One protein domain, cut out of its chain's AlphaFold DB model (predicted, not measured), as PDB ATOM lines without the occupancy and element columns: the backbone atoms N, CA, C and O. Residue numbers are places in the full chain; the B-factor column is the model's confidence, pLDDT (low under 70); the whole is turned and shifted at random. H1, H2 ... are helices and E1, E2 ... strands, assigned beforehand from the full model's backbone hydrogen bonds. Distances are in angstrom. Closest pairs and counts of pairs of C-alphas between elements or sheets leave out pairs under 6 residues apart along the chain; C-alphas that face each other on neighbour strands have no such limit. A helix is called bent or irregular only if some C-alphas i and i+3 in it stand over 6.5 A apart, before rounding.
ATOM      1  N   HIS A  40      31.689 -32.791  45.956       92.94
ATOM      2  CA  HIS A  40      31.084 -31.737  45.163       92.94
ATOM      3  C   HIS A  40      31.210 -32.076  43.680       92.94
ATOM      4  O   HIS A  40      32.277 -32.455  43.197       92.94
ATOM      5  N   PHE A  41      30.125 -31.879  42.937       94.56
ATOM      6  CA  PHE A  41      30.068 -32.105  41.501       94.56
ATOM      7  C   PHE A  41      29.583 -30.853  40.795       94.56
ATOM      8  O   PHE A  41      28.602 -30.239  41.214       94.56
ATOM      9  N   CYS A  42      30.255 -30.491  39.709       95.62
ATOM     10  CA  CYS A  42      29.760 -29.491  38.784       95.62
ATOM     11  C   CYS A  42      28.955 -30.181  37.692       95.62
ATOM     12  O   CYS A  42      29.519 -30.997  36.969       95.62
ATOM     13  N   CYS A  43      27.670 -29.861  37.582       96.75
ATOM     14  CA  CYS A  43      26.743 -30.568  36.702       96.75
ATOM     15  C   CYS A  43      26.111 -29.631  35.669       96.75
ATOM     16  O   CYS A  43      25.961 -28.425  35.903       96.75
ATOM     17  N   GLY A  44      25.692 -30.189  34.534       96.94
ATOM     18  CA  GLY A  44      24.868 -29.480  33.552       96.94
ATOM     19  C   GLY A  44      23.443 -29.250  34.068       96.94
ATOM     20  O   GLY A  44      22.862 -28.177  33.868       96.94
ATOM     21  N   SER A  45      22.908 -30.225  34.808       97.56
ATOM     22  CA  SER A  45      21.598 -30.184  35.465       97.56
ATOM     23  C   SER A  45      21.687 -30.742  36.895       97.56
ATOM     24  O   SER A  45      22.575 -31.525  37.217       97.56
ATOM     25  N   VAL A  46      20.780 -30.307  37.774       97.31
ATOM     26  CA  VAL A  46      20.604 -30.871  39.121       97.31
ATOM     27  C   VAL A  46      19.107 -30.929  39.402       97.31
ATOM     28  O   VAL A  46      18.423 -29.910  39.247       97.31
ATOM     29  N   ASP A  47      18.625 -32.092  39.828       96.75
ATOM     30  CA  ASP A  47      17.289 -32.297  40.375       96.75
ATOM     31  C   ASP A  47      17.376 -32.411  41.909       96.75
ATOM     32  O   ASP A  47      17.840 -33.424  42.445       96.75
ATOM     33  N   PRO A  48      16.930 -31.381  42.650       92.81
ATOM     34  CA  PRO A  48      16.958 -31.400  44.108       92.81
ATOM     35  C   PRO A  48      15.945 -32.384  44.714       92.81
ATOM     36  O   PRO A  48      16.051 -32.704  45.893       92.81
ATOM     37  N   SER A  49      14.955 -32.853  43.948       94.56
ATOM     38  CA  SER A  49      13.930 -33.784  44.440       94.56
ATOM     39  C   SER A  49      14.481 -35.198  44.590       94.56
ATOM     40  O   SER A  49      14.063 -35.934  45.481       94.56
ATOM     41  N   THR A  50      15.408 -35.575  43.708       94.56
ATOM     42  CA  THR A  50      16.042 -36.899  43.654       94.56
ATOM     43  C   THR A  50      17.490 -36.882  44.133       94.56
ATOM     44  O   THR A  50      18.110 -37.938  44.194       94.56
ATOM     45  N   MET A  51      18.032 -35.706  44.471       95.12
ATOM     46  CA  MET A  51      19.444 -35.515  44.825       95.12
ATOM     47  C   MET A  51      20.388 -36.058  43.742       95.12
ATOM     48  O   MET A  51      21.402 -36.698  44.034       95.12
ATOM     49  N   SER A  52      20.039 -35.806  42.479       96.38
ATOM     50  CA  SER A  52      20.800 -36.266  41.320       96.38
ATOM     51  C   SER A  52      21.132 -35.132  40.355       96.38
ATOM     52  O   SER A  52      20.503 -34.077  40.368       96.38
ATOM     53  N   GLY A  53      22.118 -35.343  39.494       96.94
ATOM     54  CA  GLY A  53      22.501 -34.413  38.439       96.94
ATOM     55  C   GLY A  53      23.044 -35.145  37.220       96.94
ATOM     56  O   GLY A  53      23.481 -36.289  37.326       96.94
ATOM     57  N   GLU A  54      23.011 -34.475  36.074       97.69
ATOM     58  CA  GLU A  54      23.508 -34.989  34.794       97.69
ATOM     59  C   GLU A  54      24.688 -34.143  34.307       97.69
ATOM     60  O   GLU A  54      24.840 -32.972  34.684       97.69
ATOM     61  N   ASP A  55      25.523 -34.736  33.452       96.75
ATOM     62  CA  ASP A  55      26.767 -34.138  32.954       96.75
ATOM     63  C   ASP A  55      27.680 -33.652  34.098       96.75
ATOM     64  O   ASP A  55      28.274 -32.572  34.047       96.75
ATOM     65  N   CYS A  56      27.749 -34.437  35.173       95.31
ATOM     66  CA  CYS A  56      28.471 -34.104  36.388       95.31
ATOM     67  C   CYS A  56      29.955 -34.478  36.309       95.31
ATOM     68  O   CYS A  56      30.321 -35.612  35.994       95.31
ATOM     69  N   ILE A  57      30.814 -33.544  36.715       93.69
ATOM     70  CA  ILE A  57      32.244 -33.773  36.948       93.69
ATOM     71  C   ILE A  57      32.605 -33.490  38.410       93.69
ATOM     72  O   ILE A  57      32.095 -32.522  38.981       93.69
ATOM     73  N   PRO A  58      33.479 -34.293  39.038       92.12
ATOM     74  CA  PRO A  58      33.918 -34.038  40.403       92.12
ATOM     75  C   PRO A  58      34.750 -32.756  40.465       92.12
ATOM     76  O   PRO A  58      35.585 -32.492  39.595       92.12
ATOM     77  N   ILE A  59      34.534 -31.960  41.510       90.69
ATOM     78  CA  ILE A  59      35.266 -30.721  41.758       90.69
ATOM     79  C   ILE A  59      35.722 -30.640  43.212       90.69
ATOM     80  O   ILE A  59      35.036 -31.073  44.131       90.69
ATOM     81  N   GLY A  60      36.886 -30.029  43.431       85.25
ATOM     82  CA  GLY A  60      37.320 -29.679  44.781       85.25
ATOM     83  C   GLY A  60      36.542 -28.476  45.343       85.25
ATOM     84  O   GLY A  60      36.031 -27.658  44.568       85.25
ATOM     85  N   PRO A  61      36.532 -28.281  46.674       79.88
ATOM     86  CA  PRO A  61      35.776 -27.212  47.343       79.88
ATOM     87  C   PRO A  61      36.178 -25.799  46.886       79.88
ATOM     88  O   PRO A  61      35.367 -24.876  46.884       79.88
ATOM     89  N   SER A  62      37.418 -25.620  46.424       81.81
ATOM     90  CA  SER A  62      37.923 -24.353  45.881       81.81
ATOM     91  C   SER A  62      37.338 -23.965  44.516       81.81
ATOM     92  O   SER A  62      37.472 -22.809  44.115       81.81
ATOM     93  N   HIS A  63      36.683 -24.888  43.805       83.19
ATOM     94  CA  HIS A  63      36.161 -24.671  42.448       83.19
ATOM     95  C   HIS A  63      34.634 -24.512  42.389       83.19
ATOM     96  O   HIS A  63      34.090 -24.206  41.328       83.19
ATOM     97  N   VAL A  64      33.940 -24.639  43.528       86.06
ATOM     98  CA  VAL A  64      32.472 -24.533  43.641       86.06
ATOM     99  C   VAL A  64      31.952 -23.202  43.087       86.06
ATOM    100  O   VAL A  64      30.979 -23.182  42.339       86.06
ATOM    101  N   GLY A  65      32.637 -22.090  43.373       85.62
ATOM    102  CA  GLY A  65      32.218 -20.755  42.927       85.62
ATOM    103  C   GLY A  65      32.279 -20.521  41.412       85.62
ATOM    104  O   GLY A  65      31.696 -19.555  40.927       85.62
ATOM    105  N   GLY A  66      32.976 -21.382  40.663       89.75
ATOM    106  CA  GLY A  66      33.044 -21.321  39.200       89.75
ATOM    107  C   GLY A  66      31.964 -22.141  38.494       89.75
ATOM    108  O   GLY A  66      31.865 -22.084  37.269       89.75
ATOM    109  N   CYS A  67      31.170 -22.911  39.237       91.94
ATOM    110  CA  CYS A  67      30.193 -23.819  38.668       91.94
ATOM    111  C   CYS A  67      28.773 -23.230  38.678       91.94
ATOM    112  O   CYS A  67      28.327 -22.662  39.672       91.94
ATOM    113  N   GLY A  68      28.037 -23.399  37.575       93.69
ATOM    114  CA  GLY A  68      26.656 -22.919  37.461       93.69
ATOM    115  C   GLY A  68      25.647 -23.729  38.282       93.69
ATOM    116  O   GLY A  68      24.682 -23.160  38.796       93.69
ATOM    117  N   LYS A  69      25.854 -25.045  38.412       95.94
ATOM    118  CA  LYS A  69      25.019 -25.941  39.224       95.94
ATOM    119  C   LYS A  69      25.889 -26.954  39.948       95.94
ATOM    120  O   LYS A  69      26.621 -27.708  39.313       95.94
ATOM    121  N   VAL A  70      25.778 -26.971  41.268       95.31
ATOM    122  CA  VAL A  70      26.583 -27.836  42.125       95.31
ATOM    123  C   VAL A  70      25.679 -28.863  42.784       95.31
ATOM    124  O   VAL A  70      24.670 -28.492  43.383       95.31
ATOM    125  N   LEU A  71      26.052 -30.135  42.671       95.25
ATOM    126  CA  LEU A  71      25.497 -31.218  43.472       95.25
ATOM    127  C   LEU A  71      26.493 -31.547  44.583       95.25
ATOM    128  O   LEU A  71      27.683 -31.706  44.320       95.25
ATOM    129  N   TYR A  72      26.006 -31.616  45.816       93.94
ATOM    130  CA  TYR A  72      26.797 -31.931  46.999       93.94
ATOM    131  C   TYR A  72      26.253 -33.208  47.638       93.94
ATOM    132  O   TYR A  72      25.056 -33.281  47.922       93.94
ATOM    133  N   CYS A  73      27.130 -34.187  47.851       91.81
ATOM    134  CA  CYS A  73      26.817 -35.441  48.526       91.81
ATOM    135  C   CYS A  73      27.668 -35.545  49.797       91.81
ATOM    136  O   CYS A  73      28.895 -35.580  49.702       91.81
ATOM    137  N   SER A  74      27.020 -35.589  50.964       87.81
ATOM    138  CA  SER A  74      27.682 -35.651  52.277       87.81
ATOM    139  C   SER A  74      28.324 -37.004  52.576       87.81
ATOM    140  O   SER A  74      29.348 -37.058  53.242       87.81
ATOM    141  N   ASP A  75      27.729 -38.088  52.075       83.75
ATOM    142  CA  ASP A  75      28.113 -39.447  52.459       83.75
ATOM    143  C   ASP A  75      28.623 -40.233  51.250       83.75
ATOM    144  O   ASP A  75      29.823 -40.343  51.000       83.75
ATOM    145  N   SER A  76      27.699 -40.766  50.451       88.12
ATOM    146  CA  SER A  76      28.025 -41.595  49.298       88.12
ATOM    147  C   SER A  76      27.294 -41.124  48.052       88.12
ATOM    148  O   SER A  76      26.298 -40.400  48.100       88.12
ATOM    149  N   TYR A  77      27.823 -41.512  46.899       92.56
ATOM    150  CA  TYR A  77      27.235 -41.197  45.610       92.56
ATOM    151  C   TYR A  77      27.491 -42.336  44.632       92.56
ATOM    152  O   TYR A  77      28.476 -43.068  44.735       92.56
ATOM    153  N   THR A  78      26.602 -42.466  43.656       94.31
ATOM    154  CA  THR A  78      26.858 -43.249  42.445       94.31
ATOM    155  C   THR A  78      27.104 -42.280  41.304       94.31
ATOM    156  O   THR A  78      26.403 -41.277  41.205       94.31
ATOM    157  N   ASN A  79      28.090 -42.569  40.459       92.38
ATOM    158  CA  ASN A  79      28.287 -41.888  39.185       92.38
ATOM    159  C   ASN A  79      28.196 -42.929  38.068       92.38
ATOM    160  O   ASN A  79      29.056 -43.805  37.982       92.38
ATOM    161  N   ASP A  80      27.151 -42.829  37.252       92.81
ATOM    162  CA  ASP A  80      26.934 -43.670  36.078       92.81
ATOM    163  C   ASP A  80      26.965 -42.790  34.825       92.81
ATOM    164  O   ASP A  80      26.068 -41.983  34.588       92.81
ATOM    165  N   GLU A  81      28.065 -42.874  34.074       90.56
ATOM    166  CA  GLU A  81      28.302 -42.113  32.836       90.56
ATOM    167  C   GLU A  81      28.043 -40.592  32.948       90.56
ATOM    168  O   GLU A  81      27.574 -39.957  32.007       90.56
ATOM    169  N   GLY A  82      28.373 -39.977  34.093       89.50
ATOM    170  CA  GLY A  82      28.167 -38.542  34.335       89.50
ATOM    171  C   GLY A  82      26.822 -38.203  34.981       89.50
ATOM    172  O   GLY A  82      26.584 -37.043  35.316       89.50
ATOM    173  N   THR A  83      25.973 -39.200  35.222       96.19
ATOM    174  CA  THR A  83      24.800 -39.067  36.085       96.19
ATOM    175  C   THR A  83      25.210 -39.354  37.519       96.19
ATOM    176  O   THR A  83      25.522 -40.495  37.866       96.19
ATOM    177  N   VAL A  84      25.213 -38.328  38.366       96.12
ATOM    178  CA  VAL A  84      25.532 -38.479  39.788       96.12
ATOM    179  C   VAL A  84      24.249 -38.515  40.597       96.12
ATOM    180  O   VAL A  84      23.383 -37.672  40.410       96.12
ATOM    181  N   THR A  85      24.128 -39.473  41.511       96.69
ATOM    182  CA  THR A  85      23.043 -39.530  42.503       96.69
ATOM    183  C   THR A  85      23.653 -39.670  43.886       96.69
ATOM    184  O   THR A  85      24.421 -40.606  44.118       96.69
ATOM    185  N   CYS A  86      23.321 -38.755  44.795       93.56
ATOM    186  CA  CYS A  86      23.711 -38.892  46.192       93.56
ATOM    187  C   CYS A  86      22.889 -40.012  46.837       93.56
ATOM    188  O   CYS A  86      21.664 -40.045  46.718       93.56
ATOM    189  N   ALA A  87      23.560 -40.925  47.525       86.50
ATOM    190  CA  ALA A  87      22.910 -41.920  48.360       86.50
ATOM    191  C   ALA A  87      22.781 -41.373  49.789       86.50
ATOM    192  O   ALA A  87      23.653 -40.643  50.263       86.50
ATOM    193  N   THR A  88      21.647 -41.676  50.423       67.19
ATOM    194  CA  THR A  88      21.315 -41.291  51.806       67.19
ATOM    195  C   THR A  88      21.529 -42.458  52.754       67.19
ATOM    196  O   THR A  88      21.355 -43.613  52.297       67.19
TER     197      THR A  88
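What this domain is: This is residues 40 to 88 of the 88 residues of an uncharacterized protein of Enhygromyxa salina (UniProt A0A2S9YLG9). Two small antiparallel sheets stand partly face to face as a sandwich, E2 E3 E7 E6 on one side and E4 E1 E5 on the other, with E5 nearest to the four-stranded sheet. One short, irregular helix, H1, packs beside the three-stranded sheet, at the end of the body away from the other sheet. The printed part has 49 residues, with seven named strands and one named helix in the order E1 E2 E3 E4 H1 E5 E6 E7, and its class is mostly strand. The sheet orders are E2 - E3 - E7 - E6 and E4 - E1 - E5, with neighbours antiparallel throughout. The whole is compact and rounded, with a radius of gyration of the C-alphas of 9.6 A and spans of 24 by 20 by 20 A.

Where its parts are: Begin at C-alpha 40, at (31.084, -31.737, 45.163), where E1 starts and runs over residues 40 to 42, 6.9 A from first to last C-alpha. E2 follows at residues 45 to 47, 6.9 A, and E3 at residues 52 to 54, 7.2 A. E4 holds residues 57 to 59, 6.4 A. Look next for C-alpha 61 at (35.776, -27.212, 47.343), where H1 begins; it runs over residues 61 to 66, 10.4 A, and is irregular, with C-alphas 62 and 65 7.4 A apart. E5 covers residues 70 to 73, 9.9 A. The two longest strands by residues come last: E6, residues 76 to 80, 13.4 A, and E7, residues 83 to 87, 12.7 A, ending at C-alpha 87 at (22.910, -41.920, 48.360).

How they stand to each other: Start with the larger sheet, whose edge strands are E2 and E6. The hairpin E2 and E3 stands at 160 degrees between directions, with N 47 and O 52 2.8 A apart, within hydrogen-bond range. E3 and E7 are antiparallel at 168 degrees; look at N 53 and O 84, 2.8 A apart. The hairpin E6 and E7, at 157 degrees, has N 87 and O 76 2.8 A apart and N 78 and O 85 2.9 A apart. In the other sheet, E1 is the inner strand: it is antiparallel to E5 at 152 degrees, with N 41 and O 71 2.8 A apart, and to E4 at 129 degrees, with N 42 and O 57 2.8 A apart. The two sheets form a sandwich, two sheets face to face, the facing parts 8.2 A centre to centre and the strands of the one at 31 degrees to those of the other. Between them, the closest C-alphas of E5 and E7 are those of Cys 73 and Cys 86, 5.2 A apart, while E4 and E6 are apart. H1 is on the sheet E4 E1 E5 at a height over the sheet of 7.5 A, but only just over none of its strands, with 2 of its C-alphas falling on E4 and 2 on E1. The closest C-alphas of H1 and E1 are those of Pro 61 and His 40, 6.9 A apart. E4, H1 and E5 make a split strand-helix-strand unit, two strands of one sheet with a helix between them along the chain and E1 between them in the sheet, and its crossover is right-handed. In H1, 0 of 2 O i to N i+4 pairs and 1 of 3 O i to N i+3 pairs are within hydrogen-bond range.

The domain as a whole: The two C-alphas farthest apart are those of Gly 66 and Thr 88, 26.4 A. The printed part has no cut, and the links between its named elements are tight. The mean pLDDT of the printed part is 91.9; residue 88, the chain's last, is the one printed residue under 70.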